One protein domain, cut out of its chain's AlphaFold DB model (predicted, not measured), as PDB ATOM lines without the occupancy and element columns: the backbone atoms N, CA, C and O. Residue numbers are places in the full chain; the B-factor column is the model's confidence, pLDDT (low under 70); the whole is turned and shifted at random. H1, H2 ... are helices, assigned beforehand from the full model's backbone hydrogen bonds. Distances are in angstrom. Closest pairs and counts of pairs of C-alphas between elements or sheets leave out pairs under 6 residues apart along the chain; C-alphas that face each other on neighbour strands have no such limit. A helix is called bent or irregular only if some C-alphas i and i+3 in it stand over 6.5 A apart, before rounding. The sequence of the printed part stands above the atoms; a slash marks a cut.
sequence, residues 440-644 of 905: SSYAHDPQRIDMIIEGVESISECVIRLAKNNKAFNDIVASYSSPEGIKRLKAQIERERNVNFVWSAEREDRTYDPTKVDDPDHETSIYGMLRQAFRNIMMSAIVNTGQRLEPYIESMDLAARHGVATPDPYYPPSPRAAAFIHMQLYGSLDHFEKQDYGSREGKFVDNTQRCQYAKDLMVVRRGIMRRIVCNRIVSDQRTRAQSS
ATOM      1  N   SER A 440     164.397 213.235 222.141       84.19
ATOM      2  CA  SER A 440     164.807 214.122 221.038       84.19
ATOM      3  C   SER A 440     165.790 213.493 220.040       84.19
ATOM      4  O   SER A 440     165.849 213.937 218.894       84.19
ATOM      5  N   SER A 441     166.509 212.429 220.418       89.69
ATOM      6  CA  SER A 441     167.357 211.640 219.506       89.69
ATOM      7  C   SER A 441     166.569 210.731 218.547       89.69
ATOM      8  O   SER A 441     167.157 210.155 217.627       89.69
ATOM      9  N   TYR A 442     165.249 210.621 218.737       90.75
ATOM     10  CA  TYR A 442     164.345 209.742 217.988       90.75
ATOM     11  C   TYR A 442     163.126 210.462 217.399       90.75
ATOM     12  O   TYR A 442     162.654 210.065 216.338       90.75
ATOM     13  N   ALA A 443     162.651 211.552 218.013       90.62
ATOM     14  CA  ALA A 443     161.473 212.313 217.571       90.62
ATOM     15  C   ALA A 443     161.529 212.825 216.110       90.62
ATOM     16  O   ALA A 443     160.495 213.148 215.525       90.62
ATOM     17  N   HIS A 444     162.721 212.895 215.508       93.88
ATOM     18  CA  HIS A 444     162.931 213.285 214.109       93.88
ATOM     19  C   HIS A 444     162.984 212.106 213.116       93.88
ATOM     20  O   HIS A 444     163.029 212.345 211.911       93.88
ATOM     21  N   ASP A 445     162.966 210.856 213.590       95.38
ATOM     22  CA  ASP A 445     163.072 209.648 212.761       95.38
ATOM     23  C   ASP A 445     162.085 208.546 213.212       95.38
ATOM     24  O   ASP A 445     162.473 207.563 213.856       95.38
ATOM     25  N   PRO A 446     160.788 208.669 212.861       92.88
ATOM     26  CA  PRO A 446     159.794 207.636 213.149       92.88
ATOM     27  C   PRO A 446     160.095 206.288 212.480       92.88
ATOM     28  O   PRO A 446     159.707 205.251 213.009       92.88
ATOM     29  N   GLN A 447     160.820 206.272 211.352       94.12
ATOM     30  CA  GLN A 447     161.171 205.032 210.650       94.12
ATOM     31  C   GLN A 447     162.168 204.199 211.465       94.12
ATOM     32  O   GLN A 447     161.993 202.987 211.591       94.12
ATOM     33  N   ARG A 448     163.162 204.837 212.098       92.69
ATOM     34  CA  ARG A 448     164.056 204.183 213.067       92.69
ATOM     35  C   ARG A 448     163.288 203.646 214.275       92.69
ATOM     36  O   ARG A 448     163.630 202.564 214.748       92.69
ATOM     37  N   ILE A 449     162.264 204.355 214.757       93.19
ATOM     38  CA  ILE A 449     161.414 203.888 215.867       93.19
ATOM     39  C   ILE A 449     160.631 202.634 215.460       93.19
ATOM     40  O   ILE A 449     160.694 201.629 216.166       93.19
ATOM     41  N   ASP A 450     159.945 202.656 214.318       93.00
ATOM     42  CA  ASP A 450     159.143 201.519 213.851       93.00
ATOM     43  C   ASP A 450     160.024 200.293 213.542       93.00
ATOM     44  O   ASP A 450     159.723 199.190 213.997       93.00
ATOM     45  N   MET A 451     161.201 200.495 212.934       93.88
ATOM     46  CA  MET A 451     162.235 199.462 212.766       93.88
ATOM     47  C   MET A 451     162.701 198.854 214.105       93.88
ATOM     48  O   MET A 451     163.001 197.660 214.182       93.88
ATOM     49  N   ILE A 452     162.780 199.652 215.178       92.56
ATOM     50  CA  ILE A 452     163.115 199.151 216.518       92.56
ATOM     51  C   ILE A 452     161.976 198.290 217.073       92.56
ATOM     52  O   ILE A 452     162.258 197.212 217.594       92.56
ATOM     53  N   ILE A 453     160.717 198.713 216.929       93.56
ATOM     54  CA  ILE A 453     159.543 197.946 217.371       93.56
ATOM     55  C   ILE A 453     159.454 196.599 216.638       93.56
ATOM     56  O   ILE A 453     159.505 195.553 217.290       93.56
ATOM     57  N   GLU A 454     159.415 196.612 215.300       91.62
ATOM     58  CA  GLU A 454     159.387 195.399 214.467       91.62
ATOM     59  C   GLU A 454     160.572 194.475 214.783       91.62
ATOM     60  O   GLU A 454     160.441 193.249 214.853       91.62
ATOM     61  N   GLY A 455     161.741 195.069 215.030       92.06
ATOM     62  CA  GLY A 455     162.947 194.367 215.433       92.06
ATOM     63  C   GLY A 455     162.809 193.627 216.765       92.06
ATOM     64  O   GLY A 455     163.140 192.443 216.834       92.06
ATOM     65  N   VAL A 456     162.293 194.275 217.817       89.19
ATOM     66  CA  VAL A 456     162.098 193.632 219.130       89.19
ATOM     67  C   VAL A 456     160.996 192.565 219.070       89.19
ATOM     68  O   VAL A 456     161.159 191.504 219.679       89.19
ATOM     69  N   GLU A 457     159.917 192.770 218.310       88.62
ATOM     70  CA  GLU A 457     158.883 191.742 218.098       88.62
ATOM     71  C   GLU A 457     159.446 190.521 217.342       88.62
ATOM     72  O   GLU A 457     159.335 189.389 217.820       88.62
ATOM     73  N   SER A 458     160.177 190.741 216.245       90.62
ATOM     74  CA  SER A 458     160.856 189.684 215.480       90.62
ATOM     75  C   SER A 458     161.875 188.905 216.327       90.62
ATOM     76  O   SER A 458     161.907 187.668 216.318       90.62
ATOM     77  N   ILE A 459     162.680 189.605 217.138       89.56
ATOM     78  CA  ILE A 459     163.607 188.974 218.090       89.56
ATOM     79  C   ILE A 459     162.828 188.179 219.148       89.56
ATOM     80  O   ILE A 459     163.254 187.076 219.488       89.56
ATOM     81  N   SER A 460     161.671 188.657 219.619       86.81
ATOM     82  CA  SER A 460     160.832 187.945 220.599       86.81
ATOM     83  C   SER A 460     160.366 186.583 220.083       86.81
ATOM     84  O   SER A 460     160.554 185.563 220.756       86.81
ATOM     85  N   GLU A 461     159.817 186.531 218.867       86.12
ATOM     86  CA  GLU A 461     159.425 185.270 218.229       86.12
ATOM     87  C   GLU A 461     160.627 184.345 218.004       86.12
ATOM     88  O   GLU A 461     160.571 183.137 218.271       86.12
ATOM     89  N   CYS A 462     161.747 184.914 217.551       89.06
ATOM     90  CA  CYS A 462     162.966 184.173 217.267       89.06
ATOM     91  C   CYS A 462     163.585 183.568 218.541       89.06
ATOM     92  O   CYS A 462     163.946 182.388 218.536       89.06
ATOM     93  N   VAL A 463     163.611 184.314 219.655       85.31
ATOM     94  CA  VAL A 463     163.980 183.821 220.993       85.31
ATOM     95  C   VAL A 463     163.086 182.652 221.385       85.31
ATOM     96  O   VAL A 463     163.604 181.587 221.715       85.31
ATOM     97  N   ILE A 464     161.757 182.791 221.295       83.50
ATOM     98  CA  ILE A 464     160.814 181.713 221.641       83.50
ATOM     99  C   ILE A 464     161.073 180.459 220.788       83.50
ATOM    100  O   ILE A 464     161.075 179.345 221.314       83.50
ATOM    101  N   ARG A 465     161.322 180.612 219.484       88.56
ATOM    102  CA  ARG A 465     161.620 179.511 218.550       88.56
ATOM    103  C   ARG A 465     162.942 178.799 218.868       88.56
ATOM    104  O   ARG A 465     162.990 177.566 218.862       88.56
ATOM    105  N   LEU A 466     164.000 179.560 219.142       87.69
ATOM    106  CA  LEU A 466     165.338 179.038 219.437       87.69
ATOM    107  C   LEU A 466     165.405 178.388 220.817       87.69
ATOM    108  O   LEU A 466     165.950 177.295 220.957       87.69
ATOM    109  N   ALA A 467     164.808 179.021 221.826       82.06
ATOM    110  CA  ALA A 467     164.858 178.556 223.204       82.06
ATOM    111  C   ALA A 467     164.227 177.161 223.363       82.06
ATOM    112  O   ALA A 467     164.789 176.317 224.056       82.06
ATOM    113  N   LYS A 468     163.137 176.868 222.630       79.31
ATOM    114  CA  LYS A 468     162.510 175.528 222.561       79.31
ATOM    115  C   LYS A 468     163.440 174.404 222.095       79.31
ATOM    116  O   LYS A 468     163.152 173.235 222.333       79.31
ATOM    117  N   ASN A 469     164.516 174.739 221.389       82.31
ATOM    118  CA  ASN A 469     165.431 173.780 220.776       82.31
ATOM    119  C   ASN A 469     166.876 173.946 221.273       82.31
ATOM    120  O   ASN A 469     167.782 173.308 220.742       82.31
ATOM    121  N   ASN A 470     167.116 174.788 222.284       87.69
ATOM    122  CA  ASN A 470     168.465 175.068 222.752       87.69
ATOM    123  C   ASN A 470     169.015 173.891 223.577       87.69
ATOM    124  O   ASN A 470     168.624 173.678 224.726       87.69
ATOM    125  N   LYS A 471     169.946 173.133 222.981       86.94
ATOM    126  CA  LYS A 471     170.566 171.969 223.626       86.94
ATOM    127  C   LYS A 471     171.244 172.341 224.949       86.94
ATOM    128  O   LYS A 471     170.971 171.687 225.944       86.94
ATOM    129  N   ALA A 472     172.037 173.414 224.988       82.69
ATOM    130  CA  ALA A 472     172.781 173.812 226.186       82.69
ATOM    131  C   ALA A 472     171.863 174.140 227.379       82.69
ATOM    132  O   ALA A 472     172.141 173.729 228.501       82.69
ATOM    133  N   PHE A 473     170.735 174.816 227.146       81.25
ATOM    134  CA  PHE A 473     169.714 175.055 228.172       81.25
ATOM    135  C   PHE A 473     169.133 173.739 228.718       81.25
ATOM    136  O   PHE A 473     169.048 173.553 229.934       81.25
ATOM    137  N   ASN A 474     168.789 172.802 227.829       82.62
ATOM    138  CA  ASN A 474     168.281 171.486 228.218       82.62
ATOM    139  C   ASN A 474     169.347 170.647 228.947       82.62
ATOM    140  O   ASN A 474     169.018 169.988 229.930       82.62
ATOM    141  N   ASP A 475     170.613 170.717 228.526       86.50
ATOM    142  CA  ASP A 475     171.751 170.065 229.184       86.50
ATOM    143  C   ASP A 475     171.945 170.605 230.613       86.50
ATOM    144  O   ASP A 475     172.125 169.822 231.547       86.50
ATOM    145  N   ILE A 476     171.842 171.929 230.817       85.38
ATOM    146  CA  ILE A 476     171.905 172.554 232.149       85.38
ATOM    147  C   ILE A 476     170.782 172.009 233.036       85.38
ATOM    148  O   ILE A 476     171.068 171.474 234.109       85.38
ATOM    149  N   VAL A 477     169.521 172.075 232.589       82.75
ATOM    150  CA  VAL A 477     168.374 171.578 233.373       82.75
ATOM    151  C   VAL A 477     168.509 170.078 233.661       82.75
ATOM    152  O   VAL A 477     168.332 169.660 234.804       82.75
ATOM    153  N   ALA A 478     168.904 169.266 232.677       84.88
ATOM    154  CA  ALA A 478     169.133 167.833 232.857       84.88
ATOM    155  C   ALA A 478     170.261 167.537 233.862       84.88
ATOM    156  O   ALA A 478     170.114 166.636 234.691       84.88
ATOM    157  N   SER A 479     171.349 168.316 233.838       88.12
ATOM    158  CA  SER A 479     172.467 168.171 234.776       88.12
ATOM    159  C   SER A 479     172.056 168.472 236.220       88.12
ATOM    160  O   SER A 479     172.497 167.766 237.129       88.12
ATOM    161  N   TYR A 480     171.160 169.444 236.435       86.19
ATOM    162  CA  TYR A 480     170.610 169.783 237.750       86.19
ATOM    163  C   TYR A 480     169.471 168.851 238.203       86.19
ATOM    164  O   TYR A 480     169.304 168.652 239.402       86.19
ATOM    165  N   SER A 481     168.779 168.184 237.274       85.62
ATOM    166  CA  SER A 481     167.846 167.071 237.540       85.62
ATOM    167  C   SER A 481     168.537 165.708 237.771       85.62
ATOM    168  O   SER A 481     167.866 164.672 237.803       85.62
ATOM    169  N   SER A 482     169.869 165.671 237.905       88.94
ATOM    170  CA  SER A 482     170.625 164.492 238.368       88.94
ATOM    171  C   SER A 482     170.831 164.535 239.894       88.94
ATOM    172  O   SER A 482     170.786 165.626 240.460       88.94
ATOM    173  N   PRO A 483     171.112 163.412 240.587       88.56
ATOM    174  CA  PRO A 483     171.363 163.427 242.035       88.56
ATOM    175  C   PRO A 483     172.514 164.360 242.447       88.56
ATOM    176  O   PRO A 483     172.371 165.145 243.383       88.56
ATOM    177  N   GLU A 484     173.622 164.366 241.699       87.44
ATOM    178  CA  GLU A 484     174.745 165.285 241.942       87.44
ATOM    179  C   GLU A 484     174.419 166.733 241.519       87.44
ATOM    180  O   GLU A 484     174.994 167.697 242.020       87.44
ATOM    181  N   GLY A 485     173.461 166.919 240.610       87.12
ATOM    182  CA  GLY A 485     172.839 168.209 240.314       87.12
ATOM    183  C   GLY A 485     172.032 168.762 241.485       87.12
ATOM    184  O   GLY A 485     172.249 169.897 241.903       87.12
ATOM    185  N   ILE A 486     171.159 167.938 242.068       86.69
ATOM    186  CA  ILE A 486     170.363 168.268 243.256       86.69
ATOM    187  C   ILE A 486     171.286 168.545 244.450       86.69
ATOM    188  O   ILE A 486     171.083 169.532 245.154       86.69
ATOM    189  N   LYS A 487     172.345 167.750 244.646       88.00
ATOM    190  CA  LYS A 487     173.369 167.973 245.682       88.00
ATOM    191  C   LYS A 487     174.103 169.307 245.503       88.00
ATOM    192  O   LYS A 487     174.188 170.072 246.463       88.00
ATOM    193  N   ARG A 488     174.545 169.643 244.283       85.75
ATOM    194  CA  ARG A 488     175.120 170.968 243.970       85.75
ATOM    195  C   ARG A 488     174.118 172.104 244.187       85.75
ATOM    196  O   ARG A 488     174.495 173.132 244.739       85.75
ATOM    197  N   LEU A 489     172.844 171.913 243.841       85.75
ATOM    198  CA  LEU A 489     171.792 172.903 244.083       85.75
ATOM    199  C   LEU A 489     171.535 173.116 245.583       85.75
ATOM    200  O   LEU A 489     171.517 174.263 246.023       85.75
ATOM    201  N   LYS A 490     171.416 172.049 246.387       86.38
ATOM    202  CA  LYS A 490     171.297 172.138 247.856       86.38
ATOM    203  C   LYS A 490     172.509 172.866 248.462       86.38
ATOM    204  O   LYS A 490     172.326 173.789 249.252       86.38
ATOM    205  N   ALA A 491     173.729 172.543 248.024       86.12
ATOM    206  CA  ALA A 491     174.953 173.216 248.472       86.12
ATOM    207  C   ALA A 491     175.027 174.703 248.063       86.12
ATOM    208  O   ALA A 491     175.449 175.537 248.864       86.12
ATOM    209  N   GLN A 492     174.589 175.063 246.848       84.75
ATOM    210  CA  GLN A 492     174.499 176.464 246.417       84.75
ATOM    211  C   GLN A 492     173.485 177.237 247.275       84.75
ATOM    212  O   GLN A 492     173.761 178.357 247.694       84.75
ATOM    213  N   ILE A 493     172.325 176.639 247.563       84.25
ATOM    214  CA  ILE A 493     171.254 177.266 248.352       84.25
ATOM    215  C   ILE A 493     171.693 177.517 249.792       84.25
ATOM    216  O   ILE A 493     171.452 178.601 250.317       84.25
ATOM    217  N   GLU A 494     172.369 176.556 250.422       85.25
ATOM    218  CA  GLU A 494     172.849 176.722 251.795       85.25
ATOM    219  C   GLU A 494     174.013 177.723 251.883       85.25
ATOM    220  O   GLU A 494     174.120 178.484 252.844       85.25
ATOM    221  N   ARG A 495     174.828 177.842 250.825       83.44
ATOM    222  CA  ARG A 495     175.819 178.921 250.713       83.44
ATOM    223  C   ARG A 495     175.167 180.296 250.544       83.44
ATOM    224  O   ARG A 495     175.565 181.233 251.225       83.44
ATOM    225  N   GLU A 496     174.132 180.404 249.707       80.44
ATOM    226  CA  GLU A 496     173.314 181.619 249.539       80.44
ATOM    227  C   GLU A 496     172.538 182.020 250.812       80.44
ATOM    228  O   GLU A 496     172.042 183.143 250.888       80.44
ATOM    229  N   ARG A 497     172.410 181.121 251.800       79.12
ATOM    230  CA  ARG A 497     171.807 181.390 253.119       79.12
ATOM    231  C   ARG A 497     172.787 181.919 254.155       79.12
ATOM    232  O   ARG A 497     172.348 182.502 255.147       79.12
ATOM    233  N   ASN A 498     174.088 181.714 253.959       83.12
ATOM    234  CA  ASN A 498     175.093 182.234 254.872       83.12
ATOM    235  C   ASN A 498     175.038 183.770 254.851       83.12
ATOM    236  O   ASN A 498     175.153 184.380 253.792       83.12
ATOM    237  N   VAL A 499     174.874 184.396 256.020       65.44
ATOM    238  CA  VAL A 499     174.686 185.855 256.164       65.44
ATOM    239  C   VAL A 499     175.855 186.655 255.572       65.44
ATOM    240  O   VAL A 499     175.668 187.782 255.119       65.44
ATOM    241  N   ASN A 500     177.045 186.053 255.510       75.69
ATOM    242  CA  ASN A 500     178.239 186.660 254.924       75.69
ATOM    243  C   ASN A 500     178.283 186.565 253.384       75.69
ATOM    244  O   ASN A 500     179.172 187.152 252.767       75.69
ATOM    245  N   PHE A 501     177.360 185.841 252.737       71.94
ATOM    246  CA  PHE A 501     177.333 185.709 251.281       71.94
ATOM    247  C   PHE A 501     176.697 186.941 250.622       71.94
ATOM    248  O   PHE A 501     175.485 187.029 250.414       71.94
ATOM    249  N   VAL A 502     177.536 187.909 250.258       68.94
ATOM    250  CA  VAL A 502     177.106 189.117 249.550       68.94
ATOM    251  C   VAL A 502     177.103 188.883 248.037       68.94
ATOM    252  O   VAL A 502     178.155 188.794 247.404       68.94
ATOM    253  N   TRP A 503     175.911 188.868 247.435       70.31
ATOM    254  CA  TRP A 503     175.770 189.112 245.998       70.31
ATOM    255  C   TRP A 503     176.004 190.595 245.699       70.31
ATOM    256  O   TRP A 503     175.371 191.465 246.296       70.31
ATOM    257  N   SER A 504     176.888 190.881 244.745       66.94
ATOM    258  CA  SER A 504     177.025 192.192 244.108       66.94
ATOM    259  C   SER A 504     176.816 192.039 242.602       66.94
ATOM    260  O   SER A 504     177.073 190.966 242.049       66.94
ATOM    261  N   ALA A 505     176.373 193.102 241.924       61.66
ATOM    262  CA  ALA A 505     176.230 193.090 240.465       61.66
ATOM    263  C   ALA A 505     177.569 192.771 239.775       61.66
ATOM    264  O   ALA A 505     177.613 191.982 238.838       61.66
ATOM    265  N   GLU A 506     178.678 193.287 240.313       66.75
ATOM    266  CA  GLU A 506     180.025 192.960 239.843       66.75
ATOM    267  C   GLU A 506     180.374 191.481 240.006       66.75
ATOM    268  O   GLU A 506     180.986 190.911 239.109       66.75
ATOM    269  N   ARG A 507     180.000 190.837 241.121       69.50
ATOM    270  CA  ARG A 507     180.200 189.391 241.277       69.50
ATOM    271  C   ARG A 507     179.325 188.625 240.287       69.50
ATOM    272  O   ARG A 507     179.807 187.670 239.693       69.50
ATOM    273  N   GLU A 508     178.084 189.055 240.053       66.06
ATOM    274  CA  GLU A 508     177.187 188.403 239.089       66.06
ATOM    275  C   GLU A 508     177.687 188.524 237.636       66.06
ATOM    276  O   GLU A 508     177.609 187.553 236.879       66.06
ATOM    277  N   ASP A 509     178.259 189.670 237.257       65.12
ATOM    278  CA  ASP A 509     178.893 189.883 235.948       65.12
ATOM    279  C   ASP A 509     180.254 189.177 235.818       65.12
ATOM    280  O   ASP A 509     180.598 188.737 234.723       65.12
ATOM    281  N   ARG A 510     180.988 188.973 236.925       64.75
ATOM    282  CA  ARG A 510     182.199 188.132 236.962       64.75
ATOM    283  C   ARG A 510     181.890 186.630 236.917       64.75
ATOM    284  O   ARG A 510     182.661 185.910 236.308       64.75
ATOM    285  N   THR A 511     180.775 186.143 237.481       57.53
ATOM    286  CA  THR A 511     180.423 184.694 237.529       57.53
ATOM    287  C   THR A 511     180.076 184.036 236.180       57.53
ATOM    288  O   THR A 511     179.592 182.904 236.148       57.53
ATOM    289  N   TYR A 512     180.320 184.710 235.053       55.12
ATOM    290  CA  TYR A 512     180.451 184.039 233.759       55.12
ATOM    291  C   TYR A 512     181.547 184.685 232.896       55.12
ATOM    292  O   TYR A 512     181.295 185.187 231.801       55.12
ATOM    293  N   ASP A 513     182.786 184.640 233.379       59.72
ATOM    294  CA  ASP A 513     183.957 184.612 232.508       59.72
ATOM    295  C   ASP A 513     184.306 183.141 232.184       59.72
ATOM    296  O   ASP A 513     184.875 182.434 233.016       59.72
ATOM    297  N   PRO A 514     183.991 182.628 230.978       51.31
ATOM    298  CA  PRO A 514     184.252 181.231 230.631       51.31
ATOM    299  C   PRO A 514     185.749 180.881 230.542       51.31
ATOM    300  O   PRO A 514     186.072 179.718 230.320       51.31
ATOM    301  N   THR A 515     186.659 181.850 230.705       58.16
ATOM    302  CA  THR A 515     188.110 181.614 230.789       58.16
ATOM    303  C   THR A 515     188.608 181.377 232.221       58.16
ATOM    304  O   THR A 515     189.738 180.929 232.392       58.16
ATOM    305  N   LYS A 516     187.781 181.623 233.249       61.28
ATOM    306  CA  LYS A 516     188.143 181.526 234.678       61.28
ATOM    307  C   LYS A 516     187.474 180.346 235.399       61.28
ATOM    308  O   LYS A 516     187.026 180.470 236.533       61.28
ATOM    309  N   VAL A 517     187.414 179.187 234.744       53.25
ATOM    310  CA  VAL A 517     186.786 177.965 235.293       53.25
ATOM    311  C   VAL A 517     187.471 177.469 236.580       53.25
ATOM    312  O   VAL A 517     186.816 176.839 237.406       53.25
ATOM    313  N   ASP A 518     188.754 177.791 236.767       51.03
ATOM    314  CA  ASP A 518     189.571 177.361 237.911       51.03
ATOM    315  C   ASP A 518     189.535 178.323 239.125       51.03
ATOM    316  O   ASP A 518     190.181 178.059 240.140       51.03
ATOM    317  N   ASP A 519     188.806 179.444 239.049       59.97
ATOM    318  CA  ASP A 519     188.643 180.379 240.173       59.97
ATOM    319  C   ASP A 519     187.608 179.822 241.185       59.97
ATOM    320  O   ASP A 519     186.445 179.613 240.827       59.97
ATOM    321  N   PRO A 520     187.980 179.578 242.460       51.31
ATOM    322  CA  PRO A 520     187.098 178.947 243.445       51.31
ATOM    323  C   PRO A 520     185.923 179.829 243.907       51.31
ATOM    324  O   PRO A 520     184.965 179.302 244.477       51.31
ATOM    325  N   ASP A 521     185.951 181.146 243.667       52.09
ATOM    326  CA  ASP A 521     184.794 182.033 243.865       52.09
ATOM    327  C   ASP A 521     183.902 182.114 242.603       52.09
ATOM    328  O   ASP A 521     182.745 182.557 242.682       52.09
ATOM    329  N   HIS A 522     184.400 181.642 241.454       57.91
ATOM    330  CA  HIS A 522     183.737 181.618 240.147       57.91
ATOM    331  C   HIS A 522     182.885 180.348 239.951       57.91
ATOM    332  O   HIS A 522     182.917 179.655 238.930       57.91
ATOM    333  N   GLU A 523     182.068 180.027 240.951       54.41
ATOM    334  CA  GLU A 523     181.232 178.833 240.889       54.41
ATOM    335  C   GLU A 523     180.206 178.890 239.753       54.41
ATOM    336  O   GLU A 523     179.560 179.914 239.511       54.41
ATOM    337  N   THR A 524     179.979 177.736 239.118       64.50
ATOM    338  CA  THR A 524     178.959 177.509 238.082       64.50
ATOM    339  C   THR A 524     177.545 177.478 238.668       64.50
ATOM    340  O   THR A 524     176.786 176.518 238.533       64.50
ATOM    341  N   SER A 525     177.174 178.582 239.318       78.06
ATOM    342  CA  SER A 525     175.840 178.848 239.826       78.06
ATOM    343  C   SER A 525     174.796 178.594 238.743       78.06
ATOM    344  O   SER A 525     174.889 179.139 237.639       78.06
ATOM    345  N   ILE A 526     173.751 177.837 239.083       82.12
ATOM    346  CA  ILE A 526     172.663 177.492 238.158       82.12
ATOM    347  C   ILE A 526     172.052 178.729 237.482       82.12
ATOM    348  O   ILE A 526     171.704 178.699 236.305       82.12
ATOM    349  N   TYR A 527     171.977 179.845 238.209       81.94
ATOM    350  CA  TYR A 527     171.484 181.116 237.694       81.94
ATOM    351  C   TYR A 527     172.450 181.733 236.669       81.94
ATOM    352  O   TYR A 527     171.992 182.212 235.638       81.94
ATOM    353  N   GLY A 528     173.768 181.677 236.900       82.88
ATOM    354  CA  GLY A 528     174.780 182.170 235.956       82.88
ATOM    355  C   GLY A 528     174.795 181.360 234.657       82.88
ATOM    356  O   GLY A 528     174.731 181.930 233.568       82.88
ATOM    357  N   MET A 529     174.748 180.026 234.767       84.31
ATOM    358  CA  MET A 529     174.640 179.128 233.609       84.31
ATOM    359  C   MET A 529     173.374 179.411 232.783       84.31
ATOM    360  O   MET A 529     173.434 179.482 231.556       84.31
ATOM    361  N   LEU A 530     172.226 179.615 233.441       83.81
ATOM    362  CA  LEU A 530     170.962 179.911 232.758       83.81
ATOM    363  C   LEU A 530     170.918 181.343 232.190       83.81
ATOM    364  O   LEU A 530     170.425 181.516 231.076       83.81
ATOM    365  N   ARG A 531     171.485 182.350 232.879       83.12
ATOM    366  CA  ARG A 531     171.681 183.720 232.354       83.12
ATOM    367  C   ARG A 531     172.493 183.674 231.061       83.12
ATOM    368  O   ARG A 531     172.064 184.246 230.062       83.12
ATOM    369  N   GLN A 532     173.598 182.923 231.030       83.56
ATOM    370  CA  GLN A 532     174.377 182.776 229.803       83.56
ATOM    371  C   GLN A 532     173.641 181.981 228.718       83.56
ATOM    372  O   GLN A 532     173.683 182.376 227.556       83.56
ATOM    373  N   ALA A 533     172.927 180.903 229.058       85.62
ATOM    374  CA  ALA A 533     172.122 180.175 228.078       85.62
ATOM    375  C   ALA A 533     171.095 181.100 227.397       85.62
ATOM    376  O   ALA A 533     170.978 181.081 226.171       85.62
ATOM    377  N   PHE A 534     170.428 181.977 228.158       84.19
ATOM    378  CA  PHE A 534     169.532 182.994 227.602       84.19
ATOM    379  C   PHE A 534     170.261 184.076 226.791       84.19
ATOM    380  O   PHE A 534     169.786 184.403 225.707       84.19
ATOM    381  N   ARG A 535     171.433 184.568 227.220       86.38
ATOM    382  CA  ARG A 535     172.265 185.488 226.411       86.38
ATOM    383  C   ARG A 535     172.686 184.868 225.073       86.38
ATOM    384  O   ARG A 535     172.573 185.517 224.037       86.38
ATOM    385  N   ASN A 536     173.094 183.599 225.071       87.94
ATOM    386  CA  ASN A 536     173.456 182.859 223.859       87.94
ATOM    387  C   ASN A 536     172.240 182.677 222.928       87.94
ATOM    388  O   ASN A 536     172.368 182.831 221.712       87.94
ATOM    389  N   ILE A 537     171.054 182.395 223.485       87.94
ATOM    390  CA  ILE A 537     169.783 182.363 222.740       87.94
ATOM    391  C   ILE A 537     169.458 183.747 222.159       87.94
ATOM    392  O   ILE A 537     169.077 183.821 220.996       87.94
ATOM    393  N   MET A 538     169.636 184.827 222.925       89.44
ATOM    394  CA  MET A 538     169.355 186.200 222.493       89.44
ATOM    395  C   MET A 538     170.271 186.639 221.345       89.44
ATOM    396  O   MET A 538     169.784 187.080 220.309       89.44
ATOM    397  N   MET A 539     171.584 186.430 221.473       89.94
ATOM    398  CA  MET A 539     172.542 186.680 220.388       89.94
ATOM    399  C   MET A 539     172.205 185.858 219.138       89.94
ATOM    400  O   MET A 539     172.194 186.388 218.030       89.94
ATOM    401  N   SER A 540     171.844 184.582 219.317       91.50
ATOM    402  CA  SER A 540     171.382 183.731 218.214       91.50
ATOM    403  C   SER A 540     170.071 184.235 217.598       91.50
ATOM    404  O   SER A 540     169.851 184.038 216.409       91.50
ATOM    405  N   ALA A 541     169.189 184.868 218.375       91.44
ATOM    406  CA  ALA A 541     167.933 185.418 217.882       91.44
ATOM    407  C   ALA A 541     168.162 186.665 217.027       91.44
ATOM    408  O   ALA A 541     167.673 186.694 215.902       91.44
ATOM    409  N   ILE A 542     168.963 187.615 217.522       90.19
ATOM    410  CA  ILE A 542     169.374 188.845 216.823       90.19
ATOM    411  C   ILE A 542     170.034 188.511 215.475       90.19
ATOM    412  O   ILE A 542     169.636 189.035 214.437       90.19
ATOM    413  N   VAL A 543     170.984 187.567 215.464       92.56
ATOM    414  CA  VAL A 543     171.639 187.106 214.226       92.56
ATOM    415  C   VAL A 543     170.631 186.461 213.264       92.56
ATOM    416  O   VAL A 543     170.645 186.759 212.072       92.56
ATOM    417  N   ASN A 544     169.718 185.619 213.761       92.19
ATOM    418  CA  ASN A 544     168.728 184.926 212.926       92.19
ATOM    419  C   ASN A 544     167.560 185.806 212.444       92.19
ATOM    420  O   ASN A 544     166.808 185.363 211.577       92.19
ATOM    421  N   THR A 545     167.377 187.011 212.989       93.50
ATOM    422  CA  THR A 545     166.443 188.022 212.456       93.50
ATOM    423  C   THR A 545     167.134 189.034 211.540       93.50
ATOM    424  O   THR A 545     166.468 189.911 210.999       93.50
ATOM    425  N   GLY A 546     168.457 188.925 211.350       93.56
ATOM    426  CA  GLY A 546     169.259 189.889 210.592       93.56
ATOM    427  C   GLY A 546     169.388 191.257 211.271       93.56
ATOM    428  O   GLY A 546     169.878 192.202 210.651       93.56
ATOM    429  N   GLN A 547     168.945 191.377 212.524       91.69
ATOM    430  CA  GLN A 547     168.915 192.640 213.244       91.69
ATOM    431  C   GLN A 547     170.299 193.011 213.779       91.69
ATOM    432  O   GLN A 547     171.120 192.160 214.125       91.69
ATOM    433  N   ARG A 548     170.549 194.316 213.869       90.44
ATOM    434  CA  ARG A 548     171.747 194.876 214.509       90.44
ATOM    435  C   ARG A 548     171.445 195.170 215.972       90.44
ATOM    436  O   ARG A 548     170.304 195.454 216.310       90.44
ATOM    437  N   LEU A 549     172.442 195.098 216.849       87.56
ATOM    438  CA  LEU A 549     172.220 195.254 218.294       87.56
ATOM    439  C   LEU A 549     172.335 196.716 218.742       87.56
ATOM    440  O   LEU A 549     171.677 197.138 219.690       87.56
ATOM    441  N   GLU A 550     173.120 197.502 218.012       91.19
ATOM    442  CA  GLU A 550     173.383 198.917 218.256       91.19
ATOM    443  C   GLU A 550     172.102 199.779 218.387       91.19
ATOM    444  O   GLU A 550     172.038 200.557 219.340       91.19
ATOM    445  N   PRO A 551     171.040 199.617 217.559       87.94
ATOM    446  CA  PRO A 551     169.779 200.356 217.718       87.94
ATOM    447  C   PRO A 551     169.039 200.088 219.040       87.94
ATOM    448  O   PRO A 551     168.312 200.957 219.528       87.94
ATOM    449  N   TYR A 552     169.210 198.904 219.638       89.00
ATOM    450  CA  TYR A 552     168.533 198.538 220.886       89.00
ATOM    451  C   TYR A 552     169.290 198.988 222.138       89.00
ATOM    452  O   TYR A 552     168.681 199.022 223.202       89.00
ATOM    453  N   ILE A 553     170.577 199.349 222.042       86.81
ATOM    454  CA  ILE A 553     171.380 199.781 223.201       86.81
ATOM    455  C   ILE A 553     170.754 201.020 223.854       86.81
ATOM    456  O   ILE A 553     170.438 201.004 225.041       86.81
ATOM    457  N   GLU A 554     170.532 202.070 223.061       86.50
ATOM    458  CA  GLU A 554     169.909 203.325 223.499       86.50
ATOM    459  C   GLU A 554     168.429 203.095 223.873       86.50
ATOM    460  O   GLU A 554     167.997 203.440 224.970       86.50
ATOM    461  N   SER A 555     167.675 202.387 223.027       85.69
ATOM    462  CA  SER A 555     166.239 202.130 223.225       85.69
ATOM    463  C   SER A 555     165.909 201.319 224.487       85.69
ATOM    464  O   SER A 555     164.930 201.609 225.171       85.69
ATOM    465  N   MET A 556     166.716 200.308 224.827       86.75
ATOM    466  CA  MET A 556     166.532 199.504 226.045       86.75
ATOM    467  C   MET A 556     167.041 200.222 227.302       86.75
ATOM    468  O   MET A 556     166.569 199.932 228.401       86.75
ATOM    469  N   ASP A 557     167.983 201.160 227.165       86.19
ATOM    470  CA  ASP A 557     168.392 202.063 228.244       86.19
ATOM    471  C   ASP A 557     167.255 203.042 228.583       86.19
ATOM    472  O   ASP A 557     166.847 203.131 229.741       86.19
ATOM    473  N   LEU A 558     166.648 203.664 227.566       85.00
ATOM    474  CA  LEU A 558     165.456 204.510 227.692       85.00
ATOM    475  C   LEU A 558     164.261 203.746 228.289       85.00
ATOM    476  O   LEU A 558     163.654 204.212 229.254       85.00
ATOM    477  N   ALA A 559     163.967 202.538 227.796       83.38
ATOM    478  CA  ALA A 559     162.900 201.690 228.337       83.38
ATOM    479  C   ALA A 559     163.084 201.363 229.832       83.38
ATOM    480  O   ALA A 559     162.100 201.226 230.560       83.38
ATOM    481  N   ALA A 560     164.334 201.240 230.294       81.44
ATOM    482  CA  ALA A 560     164.662 201.010 231.699       81.44
ATOM    483  C   ALA A 560     164.562 202.291 232.548       81.44
ATOM    484  O   ALA A 560     164.024 202.226 233.652       81.44
ATOM    485  N   ARG A 561     165.000 203.452 232.031       81.94
ATOM    486  CA  ARG A 561     164.843 204.763 232.698       81.94
ATOM    487  C   ARG A 561     163.377 205.108 232.954       81.94
ATOM    488  O   ARG A 561     163.022 205.503 234.059       81.94
ATOM    489  N   HIS A 562     162.528 204.920 231.944       82.31
ATOM    490  CA  HIS A 562     161.089 205.206 232.006       82.31
ATOM    491  C   HIS A 562     160.266 204.076 232.658       82.31
ATOM    492  O   HIS A 562     159.040 204.134 232.678       82.31
ATOM    493  N   GLY A 563     160.913 203.039 233.207       77.25
ATOM    494  CA  GLY A 563     160.263 201.994 234.010       77.25
ATOM    495  C   GLY A 563     159.348 201.022 233.250       77.25
ATOM    496  O   GLY A 563     158.598 200.282 233.889       77.25
ATOM    497  N   VAL A 564     159.403 201.012 231.913       79.44
ATOM    498  CA  VAL A 564     158.635 200.090 231.054       79.44
ATOM    499  C   VAL A 564     159.345 198.738 230.934       79.44
ATOM    500  O   VAL A 564     158.689 197.698 230.921       79.44
ATOM    501  N   ALA A 565     160.680 198.713 230.935       76.06
ATOM    502  CA  ALA A 565     161.441 197.487 231.168       76.06
ATOM    503  C   ALA A 565     161.384 197.060 232.652       76.06
ATOM    504  O   ALA A 565     161.077 197.854 233.541       76.06
ATOM    505  N   THR A 566     161.728 195.800 232.942       74.19
ATOM    506  CA  THR A 566     161.827 195.305 234.329       74.19
ATOM    507  C   THR A 566     162.794 196.146 235.173       74.19
ATOM    508  O   THR A 566     163.775 196.633 234.609       74.19
ATOM    509  N   PRO A 567     162.642 196.190 236.514       75.38
ATOM    510  CA  PRO A 567     163.545 196.926 237.399       75.38
ATOM    511  C   PRO A 567     165.018 196.598 237.126       75.38
ATOM    512  O   PRO A 567     165.420 195.430 237.185       75.38
ATOM    513  N   ASP A 568     165.790 197.629 236.794       82.25
ATOM    514  CA  ASP A 568     167.197 197.585 236.393       82.25
ATOM    515  C   ASP A 568     168.071 198.099 237.554       82.25
ATOM    516  O   ASP A 568     167.685 199.088 238.173       82.25
ATOM    517  N   PRO A 569     169.215 197.470 237.889       83.88
ATOM    518  CA  PRO A 569     170.051 197.872 239.028       83.88
ATOM    519  C   PRO A 569     170.723 199.253 238.886       83.88
ATOM    520  O   PRO A 569     171.218 199.785 239.878       83.88
ATOM    521  N   TYR A 570     170.773 199.829 237.681       84.50
ATOM    522  CA  TYR A 570     171.393 201.131 237.414       84.50
ATOM    523  C   TYR A 570     170.409 202.304 237.456       84.50
ATOM    524  O   TYR A 570     170.867 203.448 237.462       84.50
ATOM    525  N   TYR A 571     169.100 202.039 237.550       88.50
ATOM    526  CA  TYR A 571     168.055 203.056 237.688       88.50
ATOM    527  C   TYR A 571     167.229 202.857 238.958       88.50
ATOM    528  O   TYR A 571     167.002 201.715 239.363       88.50
ATOM    529  N   PRO A 572     166.769 203.946 239.596       87.94
ATOM    530  CA  PRO A 572     165.869 203.843 240.734       87.94
ATOM    531  C   PRO A 572     164.604 203.086 240.301       87.94
ATOM    532  O   PRO A 572     164.045 203.368 239.238       87.94
ATOM    533  N   PRO A 573     164.136 202.109 241.089       90.00
ATOM    534  CA  PRO A 573     162.888 201.422 240.796       90.00
ATOM    535  C   PRO A 573     161.718 202.408 240.888       90.00
ATOM    536  O   PRO A 573     161.746 203.331 241.696       90.00
ATOM    537  N   SER A 574     160.628 202.170 240.154       87.62
ATOM    538  CA  SER A 574     159.361 202.848 240.461       87.62
ATOM    539  C   SER A 574     158.871 202.461 241.871       87.62
ATOM    540  O   SER A 574     159.196 201.364 242.343       87.62
ATOM    541  N   PRO A 575     158.040 203.274 242.557       87.94
ATOM    542  CA  PRO A 575     157.562 202.955 243.910       87.94
ATOM    543  C   PRO A 575     156.887 201.580 244.023       87.94
ATOM    544  O   PRO A 575     157.024 200.882 245.028       87.94
ATOM    545  N   ARG A 576     156.223 201.133 242.947       84.00
ATOM    546  CA  ARG A 576     155.629 199.792 242.830       84.00
ATOM    547  C   ARG A 576     156.688 198.684 242.797       84.00
ATOM    548  O   ARG A 576     156.500 197.637 243.416       84.00
ATOM    549  N   ALA A 577     157.789 198.900 242.077       84.62
ATOM    550  CA  ALA A 577     158.905 197.965 241.987       84.62
ATOM    551  C   ALA A 577     159.715 197.908 243.291       84.62
ATOM    552  O   ALA A 577     160.031 196.811 243.751       84.62
ATOM    553  N   ALA A 578     159.967 199.055 243.931       88.88
ATOM    554  CA  ALA A 578     160.600 199.127 245.247       88.88
ATOM    555  C   ALA A 578     159.792 198.342 246.291       88.88
ATOM    556  O   ALA A 578     160.294 197.392 246.894       88.88
ATOM    557  N   ALA A 579     158.501 198.660 246.432       88.12
ATOM    558  CA  ALA A 579     157.607 197.972 247.358       88.12
ATOM    559  C   ALA A 579     157.474 196.464 247.063       88.12
ATOM    560  O   ALA A 579     157.384 195.661 247.994       88.12
ATOM    561  N   PHE A 580     157.507 196.048 245.790       87.00
ATOM    562  CA  PHE A 580     157.560 194.629 245.423       87.00
ATOM    563  C   PHE A 580     158.847 193.951 245.920       87.00
ATOM    564  O   PHE A 580     158.768 192.862 246.487       87.00
ATOM    565  N   ILE A 581     160.011 194.586 245.752       89.00
ATOM    566  CA  ILE A 581     161.308 194.058 246.207       89.00
ATOM    567  C   ILE A 581     161.322 193.914 247.734       89.00
ATOM    568  O   ILE A 581     161.603 192.820 248.227       89.00
ATOM    569  N   HIS A 582     160.897 194.937 248.486       90.06
ATOM    570  CA  HIS A 582     160.773 194.824 249.945       90.06
ATOM    571  C   HIS A 582     159.791 193.721 250.372       90.06
ATOM    572  O   HIS A 582     160.089 192.956 251.288       90.06
ATOM    573  N   MET A 583     158.657 193.570 249.680       88.88
ATOM    574  CA  MET A 583     157.693 192.503 249.965       88.88
ATOM    575  C   MET A 583     158.268 191.099 249.693       88.88
ATOM    576  O   MET A 583     157.956 190.162 250.427       88.88
ATOM    577  N   GLN A 584     159.123 190.924 248.676       87.56
ATOM    578  CA  GLN A 584     159.799 189.641 248.433       87.56
ATOM    579  C   GLN A 584     160.899 189.344 249.467       87.56
ATOM    580  O   GLN A 584     161.027 188.193 249.882       87.56
ATOM    581  N   LEU A 585     161.667 190.354 249.892       87.38
ATOM    582  CA  LEU A 585     162.791 190.193 250.827       87.38
ATOM    583  C   LEU A 585     162.349 190.074 252.288       87.38
ATOM    584  O   LEU A 585     162.741 189.138 252.981       87.38
ATOM    585  N   TYR A 586     161.524 191.013 252.752       88.88
ATOM    586  CA  TYR A 586     161.192 191.195 254.168       88.88
ATOM    587  C   TYR A 586     159.779 190.712 254.527       88.88
ATOM    588  O   TYR A 586     159.437 190.649 255.704       88.88
ATOM    589  N   GLY A 587     158.936 190.397 253.534       87.12
ATOM    590  CA  GLY A 587     157.539 189.995 253.753       87.12
ATOM    591  C   GLY A 587     156.626 191.112 254.281       87.12
ATOM    592  O   GLY A 587     155.498 190.831 254.680       87.12
ATOM    593  N   SER A 588     157.104 192.361 254.294       87.81
ATOM    594  CA  SER A 588     156.378 193.547 254.759       87.81
ATOM    595  C   SER A 588     156.829 194.806 254.008       87.81
ATOM    596  O   SER A 588     157.861 194.807 253.334       87.81
ATOM    597  N   LEU A 589     156.055 195.886 254.138       88.00
ATOM    598  CA  LEU A 589     156.346 197.205 253.564       88.00
ATOM    599  C   LEU A 589     157.037 198.159 254.553       88.00
ATOM    600  O   LEU A 589     157.571 199.174 254.119       88.00
ATOM    601  N   ASP A 590     157.147 197.812 255.840       89.62
ATOM    602  CA  ASP A 590     157.784 198.657 256.874       89.62
ATOM    603  C   ASP A 590     159.274 198.954 256.603       89.62
ATOM    604  O   ASP A 590     159.872 199.816 257.245       89.62
ATOM    605  N   HIS A 591     159.897 198.204 255.688       88.56
ATOM    606  CA  HIS A 591     161.257 198.451 255.197       88.56
ATOM    607  C   HIS A 591     161.279 199.438 254.018       88.56
ATOM    608  O   HIS A 591     162.221 200.212 253.914       88.56
ATOM    609  N   PHE A 592     160.228 199.487 253.192       88.94
ATOM    610  CA  PHE A 592     160.098 200.460 252.099       88.94
ATOM    611  C   PHE A 592     159.920 201.895 252.616       88.94
ATOM    612  O   PHE A 592     160.392 202.843 252.000       88.94
ATOM    613  N   GLU A 593     159.284 202.070 253.776       85.44
ATOM    614  CA  GLU A 593     159.180 203.387 254.420       85.44
ATOM    615  C   GLU A 593     160.513 203.886 254.995       85.44
ATOM    616  O   GLU A 593     160.729 205.092 255.076       85.44
ATOM    617  N   LYS A 594     161.408 202.966 255.378       88.75
ATOM    618  CA  LYS A 594     162.714 203.262 255.998       88.75
ATOM    619  C   LYS A 594     163.861 203.331 254.993       88.75
ATOM    620  O   LYS A 594     164.895 203.920 255.288       88.75
ATOM    621  N   GLN A 595     163.697 202.683 253.846       89.81
ATOM    622  CA  GLN A 595     164.737 202.466 252.852       89.81
ATOM    623  C   GLN A 595     164.121 202.516 251.450       89.81
ATOM    624  O   GLN A 595     164.235 201.575 250.671       89.81
ATOM    625  N   ASP A 596     163.459 203.626 251.121       83.38
ATOM    626  CA  ASP A 596     163.106 203.895 249.731       83.38
ATOM    627  C   ASP A 596     164.389 203.884 248.879       83.38
ATOM    628  O   ASP A 596     165.338 204.610 249.172       83.38
ATOM    629  N   TYR A 597     164.430 203.068 247.824       91.69
ATOM    630  CA  TYR A 597     165.561 202.945 246.896       91.69
ATOM    631  C   TYR A 597     165.655 204.133 245.908       91.69
ATOM    632  O   TYR A 597     166.011 203.948 244.746       91.69
ATOM    633  N   GLY A 598     165.283 205.343 246.339       89.00
ATOM    634  CA  GLY A 598     165.184 206.532 245.484       89.00
ATOM    635  C   GLY A 598     163.916 206.596 244.620       89.00
ATOM    636  O   GLY A 598     163.831 207.408 243.698       89.00
ATOM    637  N   SER A 599     162.916 205.747 244.887       89.56
ATOM    638  CA  SER A 599     161.744 205.587 244.017       89.56
ATOM    639  C   SER A 599     160.778 206.770 244.045       89.56
ATOM    640  O   SER A 599     160.122 207.037 243.039       89.56
ATOM    641  N   ARG A 600     160.693 207.499 245.167       89.06
ATOM    642  CA  ARG A 600     159.886 208.726 245.282       89.06
ATOM    643  C   ARG A 600     160.540 209.932 244.608       89.06
ATOM    644  O   ARG A 600     159.829 210.830 244.175       89.06
ATOM    645  N   GLU A 601     161.871 209.956 244.524       89.94
ATOM    646  CA  GLU A 601     162.638 211.067 243.939       89.94
ATOM    647  C   GLU A 601     162.981 210.866 242.454       89.94
ATOM    648  O   GLU A 601     163.421 211.810 241.802       89.94
ATOM    649  N   GLY A 602     162.823 209.653 241.911       89.25
ATOM    650  CA  GLY A 602     163.220 209.337 240.533       89.25
ATOM    651  C   GLY A 602     164.740 209.335 240.308       89.25
ATOM    652  O   GLY A 602     165.199 209.357 239.167       89.25
ATOM    653  N   LYS A 603     165.532 209.287 241.386       90.75
ATOM    654  CA  LYS A 603     167.005 209.233 241.397       90.75
ATOM    655  C   LYS A 603     167.479 208.507 242.657       90.75
ATOM    656  O   LYS A 603     166.791 208.533 243.674       90.75
ATOM    657  N   PHE A 604     168.670 207.912 242.618       90.81
ATOM    658  CA  PHE A 604     169.324 207.477 243.853       90.81
ATOM    659  C   PHE A 604     169.856 208.686 244.632       90.81
ATOM    660  O   PHE A 604     170.351 209.640 244.032       90.81
ATOM    661  N   VAL A 605     169.782 208.618 245.960       90.06
ATOM    662  CA  VAL A 605     170.347 209.606 246.893       90.06
ATOM    663  C   VAL A 605     171.875 209.569 246.844       90.06
ATOM    664  O   VAL A 605     172.518 210.613 246.800       90.06
ATOM    665  N   ASP A 606     172.457 208.367 246.811       90.81
ATOM    666  CA  ASP A 606     173.897 208.146 246.698       90.81
ATOM    667  C   ASP A 606     174.227 206.803 246.008       90.81
ATOM    668  O   ASP A 606     173.350 206.014 245.631       90.81
ATOM    669  N   ASN A 607     175.522 206.516 245.835       87.44
ATOM    670  CA  ASN A 607     175.962 205.236 245.279       87.44
ATOM    671  C   ASN A 607     175.699 204.050 246.231       87.44
ATOM    672  O   ASN A 607     175.492 202.933 245.760       87.44
ATOM    673  N   THR A 608     175.666 204.273 247.549       88.75
ATOM    674  CA  THR A 608     175.411 203.233 248.560       88.75
ATOM    675  C   THR A 608     174.010 202.648 248.404       88.75
ATOM    676  O   THR A 608     173.849 201.428 248.326       88.75
ATOM    677  N   GLN A 609     172.999 203.511 248.271       91.31
ATOM    678  CA  GLN A 609     171.607 203.150 248.025       91.31
ATOM    679  C   GLN A 609     171.460 202.392 246.701       91.31
ATOM    680  O   GLN A 609     170.785 201.362 246.673       91.31
ATOM    681  N   ARG A 610     172.148 202.827 245.631       88.56
ATOM    682  CA  ARG A 610     172.192 202.105 244.345       88.56
ATOM    683  C   ARG A 610     172.786 200.704 244.490       88.56
ATOM    684  O   ARG A 610     172.189 199.735 244.027       88.56
ATOM    685  N   CYS A 611     173.942 200.572 245.140       85.50
ATOM    686  CA  CYS A 611     174.603 199.282 245.349       85.50
ATOM    687  C   CYS A 611     173.756 198.328 246.208       85.50
ATOM    688  O   CYS A 611     173.663 197.139 245.891       85.50
ATOM    689  N   GLN A 612     173.103 198.838 247.255       88.94
ATOM    690  CA  GLN A 612     172.226 198.044 248.113       88.94
ATOM    691  C   GLN A 612     170.932 197.636 247.384       88.94
ATOM    692  O   GLN A 612     170.567 196.465 247.439       88.94
ATOM    693  N   TYR A 613     170.303 198.534 246.618       90.12
ATOM    694  CA  TYR A 613     169.183 198.203 245.727       90.12
ATOM    695  C   TYR A 613     169.558 197.134 244.690       90.12
ATOM    696  O   TYR A 613     168.817 196.171 244.508       90.12
ATOM    697  N   ALA A 614     170.719 197.256 244.039       85.38
ATOM    698  CA  ALA A 614     171.185 196.283 243.055       85.38
ATOM    699  C   ALA A 614     171.365 194.884 243.674       85.38
ATOM    700  O   ALA A 614     170.905 193.892 243.109       85.38
ATOM    701  N   LYS A 615     171.978 194.807 244.861       86.25
ATOM    702  CA  LYS A 615     172.111 193.582 245.668       86.25
ATOM    703  C   LYS A 615     170.746 192.981 246.023       86.25
ATOM    704  O   LYS A 615     170.512 191.801 245.766       86.25
ATOM    705  N   ASP A 616     169.836 193.796 246.547       89.62
ATOM    706  CA  ASP A 616     168.487 193.394 246.957       89.62
ATOM    707  C   ASP A 616     167.650 192.879 245.769       89.62
ATOM    708  O   ASP A 616     167.030 191.813 245.840       89.62
ATOM    709  N   LEU A 617     167.719 193.567 244.625       87.81
ATOM    710  CA  LEU A 617     167.120 193.150 243.357       87.81
ATOM    711  C   LEU A 617     167.657 191.788 242.882       87.81
ATOM    712  O   LEU A 617     166.862 190.948 242.444       87.81
ATOM    713  N   MET A 618     168.967 191.530 242.980       83.62
ATOM    714  CA  MET A 618     169.528 190.228 242.590       83.62
ATOM    715  C   MET A 618     169.118 189.107 243.549       83.62
ATOM    716  O   MET A 618     168.774 188.021 243.081       83.62
ATOM    717  N   VAL A 619     169.033 189.352 244.862       85.25
ATOM    718  CA  VAL A 619     168.492 188.361 245.814       85.25
ATOM    719  C   VAL A 619     167.052 187.971 245.441       85.25
ATOM    720  O   VAL A 619     166.729 186.780 245.397       85.25
ATOM    721  N   VAL A 620     166.203 188.940 245.069       86.50
ATOM    722  CA  VAL A 620     164.836 188.666 244.582       86.50
ATOM    723  C   VAL A 620     164.839 187.890 243.260       86.50
ATOM    724  O   VAL A 620     164.162 186.863 243.154       86.50
ATOM    725  N   ARG A 621     165.612 188.328 242.254       84.69
ATOM    726  CA  ARG A 621     165.707 187.664 240.936       84.69
ATOM    727  C   ARG A 621     166.170 186.209 241.066       84.69
ATOM    728  O   ARG A 621     165.536 185.312 240.504       84.69
ATOM    729  N   ARG A 622     167.216 185.953 241.858       83.69
ATOM    730  CA  ARG A 622     167.735 184.605 242.138       83.69
ATOM    731  C   ARG A 622     166.719 183.753 242.897       83.69
ATOM    732  O   ARG A 622     166.504 182.604 242.520       83.69
ATOM    733  N   GLY A 623     166.030 184.313 243.896       83.56
ATOM    734  CA  GLY A 623     164.966 183.626 244.636       83.56
ATOM    735  C   GLY A 623     163.794 183.178 243.751       83.56
ATOM    736  O   GLY A 623     163.317 182.048 243.883       83.56
ATOM    737  N   ILE A 624     163.373 184.023 242.802       82.00
ATOM    738  CA  ILE A 624     162.348 183.691 241.799       82.00
ATOM    739  C   ILE A 624     162.848 182.583 240.862       82.00
ATOM    740  O   ILE A 624     162.164 181.571 240.692       82.00
ATOM    741  N   MET A 625     164.050 182.732 240.294       79.94
ATOM    742  CA  MET A 625     164.613 181.760 239.351       79.94
ATOM    743  C   MET A 625     164.825 180.384 240.000       79.94
ATOM    744  O   MET A 625     164.447 179.360 239.431       79.94
ATOM    745  N   ARG A 626     165.340 180.358 241.236       81.75
ATOM    746  CA  ARG A 626     165.482 179.152 242.060       81.75
ATOM    747  C   ARG A 626     164.151 178.423 242.222       81.75
ATOM    748  O   ARG A 626     164.098 177.219 241.985       81.75
ATOM    749  N   ARG A 627     163.070 179.138 242.564       81.38
ATOM    750  CA  ARG A 627     161.727 178.550 242.718       81.38
ATOM    751  C   ARG A 627     161.221 177.930 241.409       81.38
ATOM    752  O   ARG A 627     160.660 176.840 241.438       81.38
ATOM    753  N   ILE A 628     161.457 178.584 240.267       78.00
ATOM    754  CA  ILE A 628     161.087 178.063 238.938       78.00
ATOM    755  C   ILE A 628     161.829 176.753 238.635       78.00
ATOM    756  O   ILE A 628     161.195 175.769 238.255       78.00
ATOM    757  N   VAL A 629     163.149 176.706 238.848       77.94
ATOM    758  CA  VAL A 629     163.940 175.504 238.541       77.94
ATOM    759  C   VAL A 629     163.651 174.360 239.517       77.94
ATOM    760  O   VAL A 629     163.461 173.231 239.069       77.94
ATOM    761  N   CYS A 630     163.516 174.629 240.822       80.00
ATOM    762  CA  CYS A 630     163.141 173.600 241.802       80.00
ATOM    763  C   CYS A 630     161.777 172.977 241.458       80.00
ATOM    764  O   CYS A 630     161.655 171.754 241.411       80.00
ATOM    765  N   ASN A 631     160.777 173.797 241.107       79.06
ATOM    766  CA  ASN A 631     159.472 173.313 240.646       79.06
ATOM    767  C   ASN A 631     159.580 172.418 239.399       79.06
ATOM    768  O   ASN A 631     158.836 171.438 239.288       79.06
ATOM    769  N   ARG A 632     160.501 172.715 238.467       79.25
ATOM    770  CA  ARG A 632     160.719 171.851 237.300       79.25
ATOM    771  C   ARG A 632     161.363 170.521 237.686       79.25
ATOM    772  O   ARG A 632     160.853 169.490 237.259       79.25
ATOM    773  N   ILE A 633     162.402 170.531 238.525       79.19
ATOM    774  CA  ILE A 633     163.066 169.309 239.011       79.19
ATOM    775  C   ILE A 633     162.047 168.391 239.713       79.19
ATOM    776  O   ILE A 633     161.982 167.206 239.391       79.19
ATOM    777  N   VAL A 634     161.174 168.931 240.576       75.88
ATOM    778  CA  VAL A 634     160.066 168.167 241.193       75.88
ATOM    779  C   VAL A 634     159.146 167.541 240.141       75.88
ATOM    780  O   VAL A 634     158.777 166.373 240.264       75.88
ATOM    781  N   SER A 635     158.765 168.288 239.101       75.00
ATOM    782  CA  SER A 635     157.898 167.770 238.035       75.00
ATOM    783  C   SER A 635     158.570 166.656 237.223       75.00
ATOM    784  O   SER A 635     157.915 165.665 236.901       75.00
ATOM    785  N   ASP A 636     159.863 166.784 236.917       75.38
ATOM    786  CA  ASP A 636     160.622 165.755 236.199       75.38
ATOM    787  C   ASP A 636     160.808 164.491 237.042       75.38
ATOM    788  O   ASP A 636     160.567 163.391 236.544       75.38
ATOM    789  N   GLN A 637     161.156 164.618 238.329       75.12
ATOM    790  CA  GLN A 637     161.310 163.454 239.207       75.12
ATOM    791  C   GLN A 637     159.978 162.737 239.454       75.12
ATOM    792  O   GLN A 637     159.934 161.510 239.399       75.12
ATOM    793  N   ARG A 638     158.864 163.470 239.617       74.31
ATOM    794  CA  ARG A 638     157.519 162.864 239.684       74.31
ATOM    795  C   ARG A 638     157.172 162.093 238.411       74.31
ATOM    796  O   ARG A 638     156.644 160.990 238.505       74.31
ATOM    797  N   THR A 639     157.505 162.642 237.242       74.00
ATOM    798  CA  THR A 639     157.271 161.976 235.950       74.00
ATOM    799  C   THR A 639     158.120 160.705 235.828       74.00
ATOM    800  O   THR A 639     157.600 159.647 235.489       74.00
ATOM    801  N   ARG A 640     159.411 160.767 236.187       74.00
ATOM    802  CA  ARG A 640     160.315 159.601 236.190       74.00
ATOM    803  C   ARG A 640     159.859 158.507 237.154       74.00
ATOM    804  O   ARG A 640     159.821 157.348 236.757       74.00
ATOM    805  N   ALA A 641     159.459 158.866 238.375       71.44
ATOM    806  CA  ALA A 641     158.966 157.922 239.380       71.44
ATOM    807  C   ALA A 641     157.633 157.257 238.982       71.44
ATOM    808  O   ALA A 641     157.373 156.123 239.375       71.44
ATOM    809  N   GLN A 642     156.794 157.930 238.187       71.12
ATOM    810  CA  GLN A 642     155.585 157.334 237.602       71.12
ATOM    811  C   GLN A 642     155.896 156.342 236.470       71.12
ATOM    812  O   GLN A 642     155.120 155.407 236.266       71.12
ATOM    813  N   SER A 643     157.019 156.515 235.765       68.50
ATOM    814  CA  SER A 643     157.501 155.555 234.766       68.50
ATOM    815  C   SER A 643     158.187 154.345 235.408       68.50
ATOM    816  O   SER A 643     157.776 153.222 235.144       68.50
ATOM    817  N   SER A 644     159.176 154.551 236.287       59.38
ATOM    818  CA  SER A 644     159.979 153.453 236.862       59.38
ATOM    819  C   SER A 644     159.220 152.570 237.856       59.38
ATOM    820  O   SER A 644     159.591 151.421 238.073       59.38
TER     821      SER A 644
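This is residues 440 to 644 of the 905 residues of an uncharacterized protein of Hondaea fermentalgiana (UniProt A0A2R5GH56). The domain is an open frame of helices: two long helices, H1 and H8, stay well apart, and H5 bridges the space between them, with H2 side by side with H5. H6 stands on H1, H7 packs on the first half of H8, H3 makes a corner with H2, and the free end of H8, residues 638 to 644, sticks out. The printed part has 205 residues with eight named helices, H1 to H8 in chain order, and no named strand; its class is all helix. It is only just compact, close to loose, with a radius of gyration of the C-alphas of 19.6 A and spans of 63 by 47 by 36 A.

The longest helix, H8, holds residues 607 to 644, from C-alpha 607 at (175.962, 205.236, 245.279) to C-alpha 644 at (159.979, 153.453, 236.862), 54.8 A. H5 holds residues 526 to 544 and measures 26.6 A. H1, residues 446 to 467, begins with C-alpha 446 at (159.794, 207.636, 213.149) and measures 31.2 A. H2 holds residues 471 to 480, H3 residues 483 to 497, 21.1 A long, and H4 residues 505 to 510. H6 holds residues 550 to 561, and H7 residues 575 to 586. H6 is only just irregular: C-alphas 551 and 554 are 6.50 A apart.

H8 and H5 are the hubs, touching three helices each, and the helix packing is mostly crossed, with one of six touching pairs at a shallow tilt. H8 and H5 only just touch, with 3 pairs of C-alphas within 8 A, about perpendicular at 88 degrees; the closest C-alphas, of Tyr 527 and Arg 622, are 6.8 A apart. H7 touches H8 with residues 581 to 585 alone, at a steep tilt of 62 degrees, closest at C-alphas Gln 584 and Val 620, 6.4 A. H4 only just touches H8, with 3 pairs within 8 A, closest at C-alphas Ala 505 and Ala 614, 6.5 A. H3 and H8 are near each other, with 11 pairs of C-alphas within 10 A. H2 and H5 touch at a shallow tilt of 10 degrees, opposite ways; the closest C-alphas, of Phe 473 and Ala 533, are 5.7 A apart. H2 and H3 touch only at the corner, closest at C-alphas Ser 479 and Gly 485, 5.6 A. H1 touches H5 with residues 459 to 467 alone, closest at C-alphas Cys 462 and Ala 541, 5.2 A. H1 and H6 only just touch, with 3 pairs within 8 A, about perpendicular at 89 degrees, closest at C-alphas Ile 452 and Pro 551, 6.9 A. H1 and H8 are apart. Every O i to N i+4 pair is within hydrogen-bond range in H1, H2, H3, H4, H5, H7 and H8; in H6 it is 6 of 8.

The C-alphas farthest apart, of His 444 and Ser 644, are 64.1 A apart. The printed part has no cut. The links H4 to H5, H6 to H7 and H7 to H8 are long, with 15, 13 and 20 residues. The mean pLDDT of the printed part is 82.6; residues 499, 502, 504 to 524 and 643 to 644 are under 70.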